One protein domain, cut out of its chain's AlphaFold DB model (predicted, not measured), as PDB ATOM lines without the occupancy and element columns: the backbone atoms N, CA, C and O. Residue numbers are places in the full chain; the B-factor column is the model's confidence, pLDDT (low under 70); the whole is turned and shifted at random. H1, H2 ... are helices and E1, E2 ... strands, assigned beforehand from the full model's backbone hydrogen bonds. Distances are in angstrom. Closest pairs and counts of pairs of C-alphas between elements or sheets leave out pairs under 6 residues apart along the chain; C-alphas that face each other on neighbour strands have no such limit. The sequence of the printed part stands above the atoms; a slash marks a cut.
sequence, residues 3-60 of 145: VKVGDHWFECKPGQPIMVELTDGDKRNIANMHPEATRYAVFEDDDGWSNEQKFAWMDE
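What this domain is: This is residues 3 to 60 of the 145 residues of an uncharacterized protein of Mesorhizobium sp. L-8-10 (UniProt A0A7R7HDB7). Little regular structure is present in this loose, open chain: a small hairpin of E1 and E2 toward one end, the helix H2 toward the other, and the short helix H1 between them along the length, offset to one side. The 58 printed residues run E1, E2, H1, H2, mixed in class, with 23 in named elements; the sheet E1 - E2 is antiparallel. The radius of gyration of the C-alphas is 14.0 A, and the spans are 41 by 24 by 23 A.

Where its parts are: E1, residues 3 to 5, spans 6.4 A from C-alpha 3 at (-26.296, -22.198, -39.263). E2, residues 8 to 11, spans 9.9 A. H1, residues 24 to 30, spans 10.1 A. H2, residues 51 to 59, spans 12.3 A to C-alpha 59 at (-28.592, -40.919, -38.323).

How they stand to each other: E1 and E2 form a hairpin at 154 degrees, with N 3 and O 10 2.9 A apart, within hydrogen-bond range. H2 is apart from E1, E2 and H1. In H1 and H2 every O i to N i+4 pair is within hydrogen-bond range.

The domain as a whole: The farthest C-alphas, Gly 15 and Ser 50, are 41.0 A apart. The links E2 to H1 and H1 to H2 are long; residues 31 to 36 and 44 to 50 stand free. The printed part has no cut. Thirteen residues, among them 36 to 40 and 58 to 60, have pLDDT under 70.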
ATOM      1  N   VAL A   3     -26.528 -22.018 -40.699       69.69
ATOM      2  CA  VAL A   3     -26.296 -22.198 -39.263       69.69
ATOM      3  C   VAL A   3     -27.616 -21.929 -38.557       69.69
ATOM      4  O   VAL A   3     -28.211 -20.875 -38.768       69.69
ATOM      5  N   LYS A   4     -28.108 -22.879 -37.757       71.88
ATOM      6  CA  LYS A   4     -29.261 -22.636 -36.886       71.88
ATOM      7  C   LYS A   4     -28.749 -22.102 -35.554       71.88
ATOM      8  O   LYS A   4     -27.902 -22.746 -34.944       71.88
ATOM      9  N   VAL A   5     -29.262 -20.962 -35.107       69.75
ATOM     10  CA  VAL A   5     -28.993 -20.424 -33.767       69.75
ATOM     11  C   VAL A   5     -30.345 -20.229 -33.091       69.75
ATOM     12  O   VAL A   5     -31.166 -19.444 -33.564       69.75
ATOM     13  N   GLY A   6     -30.606 -21.007 -32.040       70.62
ATOM     14  CA  GLY A   6     -31.935 -21.094 -31.428       70.62
ATOM     15  C   GLY A   6     -32.982 -21.639 -32.408       70.62
ATOM     16  O   GLY A   6     -32.852 -22.744 -32.939       70.62
ATOM     17  N   ASP A   7     -34.022 -20.853 -32.660       72.56
ATOM     18  CA  ASP A   7     -35.126 -21.113 -33.590       72.56
ATOM     19  C   ASP A   7     -34.919 -20.497 -34.989       72.56
ATOM     20  O   ASP A   7     -35.695 -20.777 -35.904       72.56
ATOM     21  N   HIS A   8     -33.842 -19.737 -35.197       64.00
ATOM     22  CA  HIS A   8     -33.582 -19.017 -36.443       64.00
ATOM     23  C   HIS A   8     -32.524 -19.706 -37.310       64.00
ATOM     24  O   HIS A   8     -31.508 -20.204 -36.822       64.00
ATOM     25  N   TRP A   9     -32.742 -19.696 -38.628       79.94
ATOM     26  CA  TRP A   9     -31.779 -20.175 -39.620       79.94
ATOM     27  C   TRP A   9     -31.063 -19.003 -40.284       79.94
ATOM     28  O   TRP A   9     -31.686 -18.162 -40.929       79.94
ATOM     29  N   PHE A  10     -29.741 -18.998 -40.177       77.38
ATOM     30  CA  PHE A  10     -28.865 -18.028 -40.814       77.38
ATOM     31  C   PHE A  10     -28.240 -18.654 -42.053       77.38
ATOM     32  O   PHE A  10     -27.677 -19.749 -42.005       77.38
ATOM     33  N   GLU A  11     -28.342 -17.960 -43.176       81.25
ATOM     34  CA  GLU A  11     -27.723 -18.367 -44.428       81.25
ATOM     35  C   GLU A  11     -26.395 -17.631 -44.602       81.25
ATOM     36  O   GLU A  11     -26.344 -16.404 -44.542       81.25
ATOM     37  N   CYS A  12     -25.313 -18.378 -44.812       75.75
ATOM     38  CA  CYS A  12     -24.019 -17.798 -45.143       75.75
ATOM     39  C   CYS A  12     -24.056 -17.323 -46.600       75.75
ATOM     40  O   CYS A  12     -24.009 -18.146 -47.521       75.75
ATOM     41  N   LYS A  13     -24.190 -16.007 -46.786       78.75
ATOM     42  CA  LYS A  13     -24.171 -15.332 -48.089       78.75
ATOM     43  C   LYS A  13     -22.783 -14.742 -48.359       78.75
ATOM     44  O   LYS A  13     -22.108 -14.340 -47.409       78.75
ATOM     45  N   PRO A  14     -22.357 -14.636 -49.631       74.88
ATOM     46  CA  PRO A  14     -21.139 -13.908 -49.978       74.88
ATOM     47  C   PRO A  14     -21.140 -12.501 -49.363       74.88
ATOM     48  O   PRO A  14     -22.118 -11.767 -49.495       74.88
ATOM     49  N   GLY A  15     -20.065 -12.147 -48.656       75.31
ATOM     50  CA  GLY A  15     -19.922 -10.850 -47.982       75.31
ATOM     51  C   GLY A  15     -20.610 -10.724 -46.615       75.31
ATOM     52  O   GLY A  15     -20.495  -9.673 -45.992       75.31
ATOM     53  N   GLN A  16     -21.284 -11.767 -46.118       71.06
ATOM     54  CA  GLN A  16     -21.934 -11.756 -44.805       71.06
ATOM     55  C   GLN A  16     -21.257 -12.760 -43.857       71.06
ATOM     56  O   GLN A  16     -21.657 -13.928 -43.815       71.06
ATOM     57  N   PRO A  17     -20.224 -12.343 -43.098       69.25
ATOM     58  CA  PRO A  17     -19.593 -13.223 -42.124       69.25
ATOM     59  C   PRO A  17     -20.588 -13.579 -41.015       69.25
ATOM     60  O   PRO A  17     -21.313 -12.723 -40.510       69.25
ATOM     61  N   ILE A  18     -20.606 -14.852 -40.626       72.38
ATOM     62  CA  ILE A  18     -21.353 -15.338 -39.465       72.38
ATOM     63  C   ILE A  18     -20.326 -15.682 -38.392       72.38
ATOM     64  O   ILE A  18     -19.476 -16.545 -38.601       72.38
ATOM     65  N   MET A  19     -20.409 -15.005 -37.249       73.88
ATOM     66  CA  MET A  19     -19.615 -15.314 -36.066       73.88
ATOM     67  C   MET A  19     -20.504 -16.043 -35.058       73.88
ATOM     68  O   MET A  19     -21.586 -15.562 -34.734       73.88
ATOM     69  N   VAL A  20     -20.044 -17.196 -34.574       75.62
ATOM     70  CA  VAL A  20     -20.675 -17.919 -33.465       75.62
ATOM     71  C   VAL A  20     -19.762 -17.773 -32.257       75.62
ATOM     72  O   VAL A  20     -18.625 -18.240 -32.279       75.62
ATOM     73  N   GLU A  21     -20.243 -17.096 -31.220       79.12
ATOM     74  CA  GLU A  21     -19.539 -17.011 -29.946       79.12
ATOM     75  C   GLU A  21     -19.868 -18.250 -29.112       79.12
ATOM     76  O   GLU A  21     -21.034 -18.554 -28.867       79.12
ATOM     77  N   LEU A  22     -18.833 -18.991 -28.717       80.06
ATOM     78  CA  LEU A  22     -18.976 -20.201 -27.914       80.06
ATOM     79  C   LEU A  22     -18.745 -19.879 -26.444       80.06
ATOM     80  O   LEU A  22     -17.717 -19.289 -26.088       80.06
ATOM     81  N   THR A  23     -19.646 -20.345 -25.582       79.94
ATOM     82  CA  THR A  23     -19.418 -20.296 -24.138       79.94
ATOM     83  C   THR A  23     -18.300 -21.264 -23.746       79.94
ATOM     84  O   THR A  23     -17.934 -22.180 -24.487       79.94
ATOM     85  N   ASP A  24     -17.751 -21.111 -22.541       84.00
ATOM     86  CA  ASP A  24     -16.747 -22.057 -22.045       84.00
ATOM     87  C   ASP A  24     -17.318 -23.467 -21.818       84.00
ATOM     88  O   ASP A  24     -16.569 -24.444 -21.848       84.00
ATOM     89  N   GLY A  25     -18.636 -23.588 -21.619       80.94
ATOM     90  CA  GLY A  25     -19.336 -24.873 -21.601       80.94
ATOM     91  C   GLY A  25     -19.317 -25.542 -22.973       80.94
ATOM     92  O   GLY A  25     -18.876 -26.685 -23.084       80.94
ATOM     93  N   ASP A  26     -19.685 -24.801 -24.019       77.00
ATOM     94  CA  ASP A  26     -19.686 -25.300 -25.399       77.00
ATOM     95  C   ASP A  26     -18.295 -25.769 -25.820       77.00
ATOM     96  O   ASP A  26     -18.145 -26.875 -26.333       77.00
ATOM     97  N   LYS A  27     -17.261 -24.969 -25.521       79.12
ATOM     98  CA  LYS A  27     -15.861 -25.312 -25.815       79.12
ATOM     99  C   LYS A  27     -15.452 -26.640 -25.184       79.12
ATOM    100  O   LYS A  27     -14.808 -27.445 -25.848       79.12
ATOM    101  N   ARG A  28     -15.822 -26.890 -23.922       80.81
ATOM    102  CA  ARG A  28     -15.529 -28.167 -23.247       80.81
ATOM    103  C   ARG A  28     -16.289 -29.332 -23.872       80.81
ATOM    104  O   ARG A  28     -15.713 -30.403 -24.031       80.81
ATOM    105  N   ASN A  29     -17.546 -29.114 -24.247       72.00
ATOM    106  CA  ASN A  29     -18.387 -30.155 -24.830       72.00
ATOM    107  C   ASN A  29     -17.914 -30.567 -26.232       72.00
ATOM    108  O   ASN A  29     -17.950 -31.750 -26.561       72.00
ATOM    109  N   ILE A  30     -17.414 -29.624 -27.039       81.62
ATOM    110  CA  ILE A  30     -16.884 -29.928 -28.377       81.62
ATOM    111  C   ILE A  30     -15.405 -30.331 -28.376       81.62
ATOM    112  O   ILE A  30     -14.933 -30.880 -29.366       81.62
ATOM    113  N   ALA A  31     -14.661 -30.084 -27.290       81.69
ATOM    114  CA  ALA A  31     -13.224 -30.376 -27.221       81.69
ATOM    115  C   ALA A  31     -12.892 -31.854 -27.477       81.69
ATOM    116  O   ALA A  31     -11.820 -32.161 -27.989       81.69
ATOM    117  N   ASN A  32     -13.819 -32.757 -27.148       75.56
ATOM    118  CA  ASN A  32     -13.681 -34.201 -27.355       75.56
ATOM    119  C   ASN A  32     -14.573 -34.724 -28.493       75.56
ATOM    120  O   ASN A  32     -14.830 -35.925 -28.578       75.56
ATOM    121  N   MET A  33     -15.097 -33.833 -29.338       75.44
ATOM    122  CA  MET A  33     -15.950 -34.228 -30.450       75.44
ATOM    123  C   MET A  33     -15.141 -35.039 -31.470       75.44
ATOM    124  O   MET A  33     -14.002 -34.698 -31.793       75.44
ATOM    125  N   HIS A  34     -15.728 -36.122 -31.982       70.88
ATOM    126  CA  HIS A  34     -15.082 -36.941 -33.005       70.88
ATOM    127  C   HIS A  34     -14.797 -36.087 -34.261       70.88
ATOM    128  O   HIS A  34     -15.686 -35.334 -34.666       70.88
ATOM    129  N   PRO A  35     -13.626 -36.208 -34.920       70.25
ATOM    130  CA  PRO A  35     -13.269 -35.380 -36.083       70.25
ATOM    131  C   PRO A  35     -14.268 -35.437 -37.248       70.25
ATOM    132  O   PRO A  35     -14.361 -34.502 -38.035       70.25
ATOM    133  N   GLU A  36     -15.024 -36.531 -37.350       63.03
ATOM    134  CA  GLU A  36     -16.048 -36.738 -38.386       63.03
ATOM    135  C   GLU A  36     -17.465 -36.334 -37.953       63.03
ATOM    136  O   GLU A  36     -18.422 -36.516 -38.707       63.03
ATOM    137  N   ALA A  37     -17.647 -35.819 -36.735       68.88
ATOM    138  CA  ALA A  37     -18.960 -35.392 -36.279       68.88
ATOM    139  C   ALA A  37     -19.419 -34.155 -37.066       68.88
ATOM    140  O   ALA A  37     -18.783 -33.103 -37.056       68.88
ATOM    141  N   THR A  38     -20.564 -34.276 -37.736       66.06
ATOM    142  CA  THR A  38     -21.171 -33.198 -38.535       66.06
ATOM    143  C   THR A  38     -22.336 -32.508 -37.827       66.06
ATOM    144  O   THR A  38     -22.938 -31.588 -38.381       66.06
ATOM    145  N   ARG A  39     -22.703 -32.985 -36.632       68.56
ATOM    146  CA  ARG A  39     -23.807 -32.478 -35.813       68.56
ATOM    147  C   ARG A  39     -23.366 -32.408 -34.361       68.56
ATOM    148  O   ARG A  39     -22.699 -33.313 -33.873       68.56
ATOM    149  N   TYR A  40     -23.792 -31.347 -33.693       69.38
ATOM    150  CA  TYR A  40     -23.679 -31.183 -32.255       69.38
ATOM    151  C   TYR A  40     -25.087 -30.974 -31.703       69.38
ATOM    152  O   TYR A  40     -25.845 -30.163 -32.239       69.38
ATOM    153  N   ALA A  41     -25.434 -31.728 -30.668       71.00
ATOM    154  CA  ALA A  41     -26.694 -31.602 -29.960       71.00
ATOM    155  C   ALA A  41     -26.437 -31.796 -28.468       71.00
ATOM    156  O   ALA A  41     -25.645 -32.653 -28.072       71.00
ATOM    157  N   VAL A  42     -27.119 -30.996 -27.657       67.44
ATOM    158  CA  VAL A  42     -27.271 -31.244 -26.228       67.44
ATOM    159  C   VAL A  42     -28.716 -31.664 -26.043       67.44
ATOM    160  O   VAL A  42     -29.625 -30.938 -26.441       67.44
ATOM    161  N   PHE A  43     -28.902 -32.857 -25.499       74.75
ATOM    162  CA  PHE A  43     -30.209 -33.367 -25.128       74.75
ATOM    163  C   PHE A  43     -30.351 -33.184 -23.624       74.75
ATOM    164  O   PHE A  43     -29.461 -33.587 -22.875       74.75
ATOM    165  N   GLU A  44     -31.433 -32.550 -23.191       75.25
ATOM    166  CA  GLU A  44     -31.761 -32.499 -21.770       75.25
ATOM    167  C   GLU A  44     -32.370 -33.839 -21.344       75.25
ATOM    168  O   GLU A  44     -32.964 -34.554 -22.157       75.25
ATOM    169  N   ASP A  45     -32.226 -34.193 -20.067       75.00
ATOM    170  CA  ASP A  45     -32.751 -35.463 -19.545       75.00
ATOM    171  C   ASP A  45     -34.293 -35.530 -19.600       75.00
ATOM    172  O   ASP A  45     -34.857 -36.622 -19.597       75.00
ATOM    173  N   ASP A  46     -34.968 -34.378 -19.699       75.75
ATOM    174  CA  ASP A  46     -36.432 -34.236 -19.736       75.75
ATOM    175  C   ASP A  46     -36.947 -33.645 -21.066       75.75
ATOM    176  O   ASP A  46     -38.024 -33.059 -21.145       75.75
ATOM    177  N   ASP A  47     -36.186 -33.794 -22.155       76.00
ATOM    178  CA  ASP A  47     -36.595 -33.314 -23.486       76.00
ATOM    179  C   ASP A  47     -37.732 -34.139 -24.132       76.00
ATOM    180  O   ASP A  47     -38.151 -33.871 -25.262       76.00
ATOM    181  N   GLY A  48     -38.243 -35.151 -23.423       82.75
ATOM    182  CA  GLY A  48     -39.317 -36.035 -23.871       82.75
ATOM    183  C   GLY A  48     -38.931 -36.963 -25.028       82.75
ATOM    184  O   GLY A  48     -39.794 -37.675 -25.544       82.75
ATOM    185  N   TRP A  49     -37.663 -36.969 -25.455       77.00
ATOM    186  CA  TRP A  49     -37.175 -37.832 -26.524       77.00
ATOM    187  C   TRP A  49     -36.550 -39.090 -25.931       77.00
ATOM    188  O   TRP A  49     -35.659 -39.047 -25.081       77.00
ATOM    189  N   SER A  50     -36.974 -40.244 -26.436       84.06
ATOM    190  CA  SER A  50     -36.267 -41.492 -26.166       84.06
ATOM    191  C   SER A  50     -34.865 -41.457 -26.781       84.06
ATOM    192  O   SER A  50     -34.629 -40.814 -27.807       84.06
ATOM    193  N   ASN A  51     -33.929 -42.207 -26.198       73.88
ATOM    194  CA  ASN A  51     -32.584 -42.354 -26.761       73.88
ATOM    195  C   ASN A  51     -32.619 -42.857 -28.215       73.88
ATOM    196  O   ASN A  51     -31.835 -42.403 -29.039       73.88
ATOM    197  N   GLU A  52     -33.563 -43.734 -28.555       78.00
ATOM    198  CA  GLU A  52     -33.765 -44.243 -29.917       78.00
ATOM    199  C   GLU A  52     -34.129 -43.129 -30.908       78.00
ATOM    200  O   GLU A  52     -33.579 -43.085 -32.005       78.00
ATOM    201  N   GLN A  53     -34.982 -42.179 -30.512       75.31
ATOM    202  CA  GLN A  53     -35.304 -41.004 -31.331       75.31
ATOM    203  C   GLN A  53     -34.103 -40.064 -31.480       75.31
ATOM    204  O   GLN A  53     -33.863 -39.543 -32.569       75.31
ATOM    205  N   LYS A  54     -33.312 -39.886 -30.412       74.50
ATOM    206  CA  LYS A  54     -32.069 -39.097 -30.445       74.50
ATOM    207  C   LYS A  54     -31.055 -39.713 -31.418       74.50
ATOM    208  O   LYS A  54     -30.476 -38.995 -32.231       74.50
ATOM    209  N   PHE A  55     -30.885 -41.038 -31.392       72.00
ATOM    210  CA  PHE A  55     -30.024 -41.766 -32.331       72.00
ATOM    211  C   PHE A  55     -30.548 -41.722 -33.768       72.00
ATOM    212  O   PHE A  55     -29.780 -41.410 -34.673       72.00
ATOM    213  N   ALA A  56     -31.849 -41.922 -33.981       75.69
ATOM    214  CA  ALA A  56     -32.454 -41.824 -35.307       75.69
ATOM    215  C   ALA A  56     -32.259 -40.430 -35.930       75.69
ATOM    216  O   ALA A  56     -31.872 -40.326 -37.089       75.69
ATOM    217  N   TRP A  57     -32.432 -39.356 -35.151       75.75
ATOM    218  CA  TRP A  57     -32.161 -37.987 -35.603       75.75
ATOM    219  C   TRP A  57     -30.681 -37.754 -35.939       75.75
ATOM    220  O   TRP A  57     -30.351 -37.050 -36.896       75.75
ATOM    221  N   MET A  58     -29.761 -38.346 -35.172       69.12
ATOM    222  CA  MET A  58     -28.333 -38.298 -35.501       69.12
ATOM    223  C   MET A  58     -28.018 -39.039 -36.810       69.12
ATOM    224  O   MET A  58     -27.131 -38.601 -37.546       69.12
ATOM    225  N   ASP A  59     -28.769 -40.094 -37.125       67.81
ATOM    226  CA  ASP A  59     -28.592 -40.919 -38.323       67.81
ATOM    227  C   ASP A  59     -29.361 -40.423 -39.563       67.81
ATOM    228  O   ASP A  59     -28.999 -40.796 -40.681       67.81
ATOM    229  N   GLU A  60     -30.371 -39.554 -39.421       61.75
ATOM    230  CA  GLU A  60     -31.098 -38.963 -40.557       61.75
ATOM    231  C   GLU A  60     -30.109 -38.295 -41.529       61.75
ATOM    232  O   GLU A  60     -29.456 -37.320 -41.174       61.75
TER     233      GLU A  60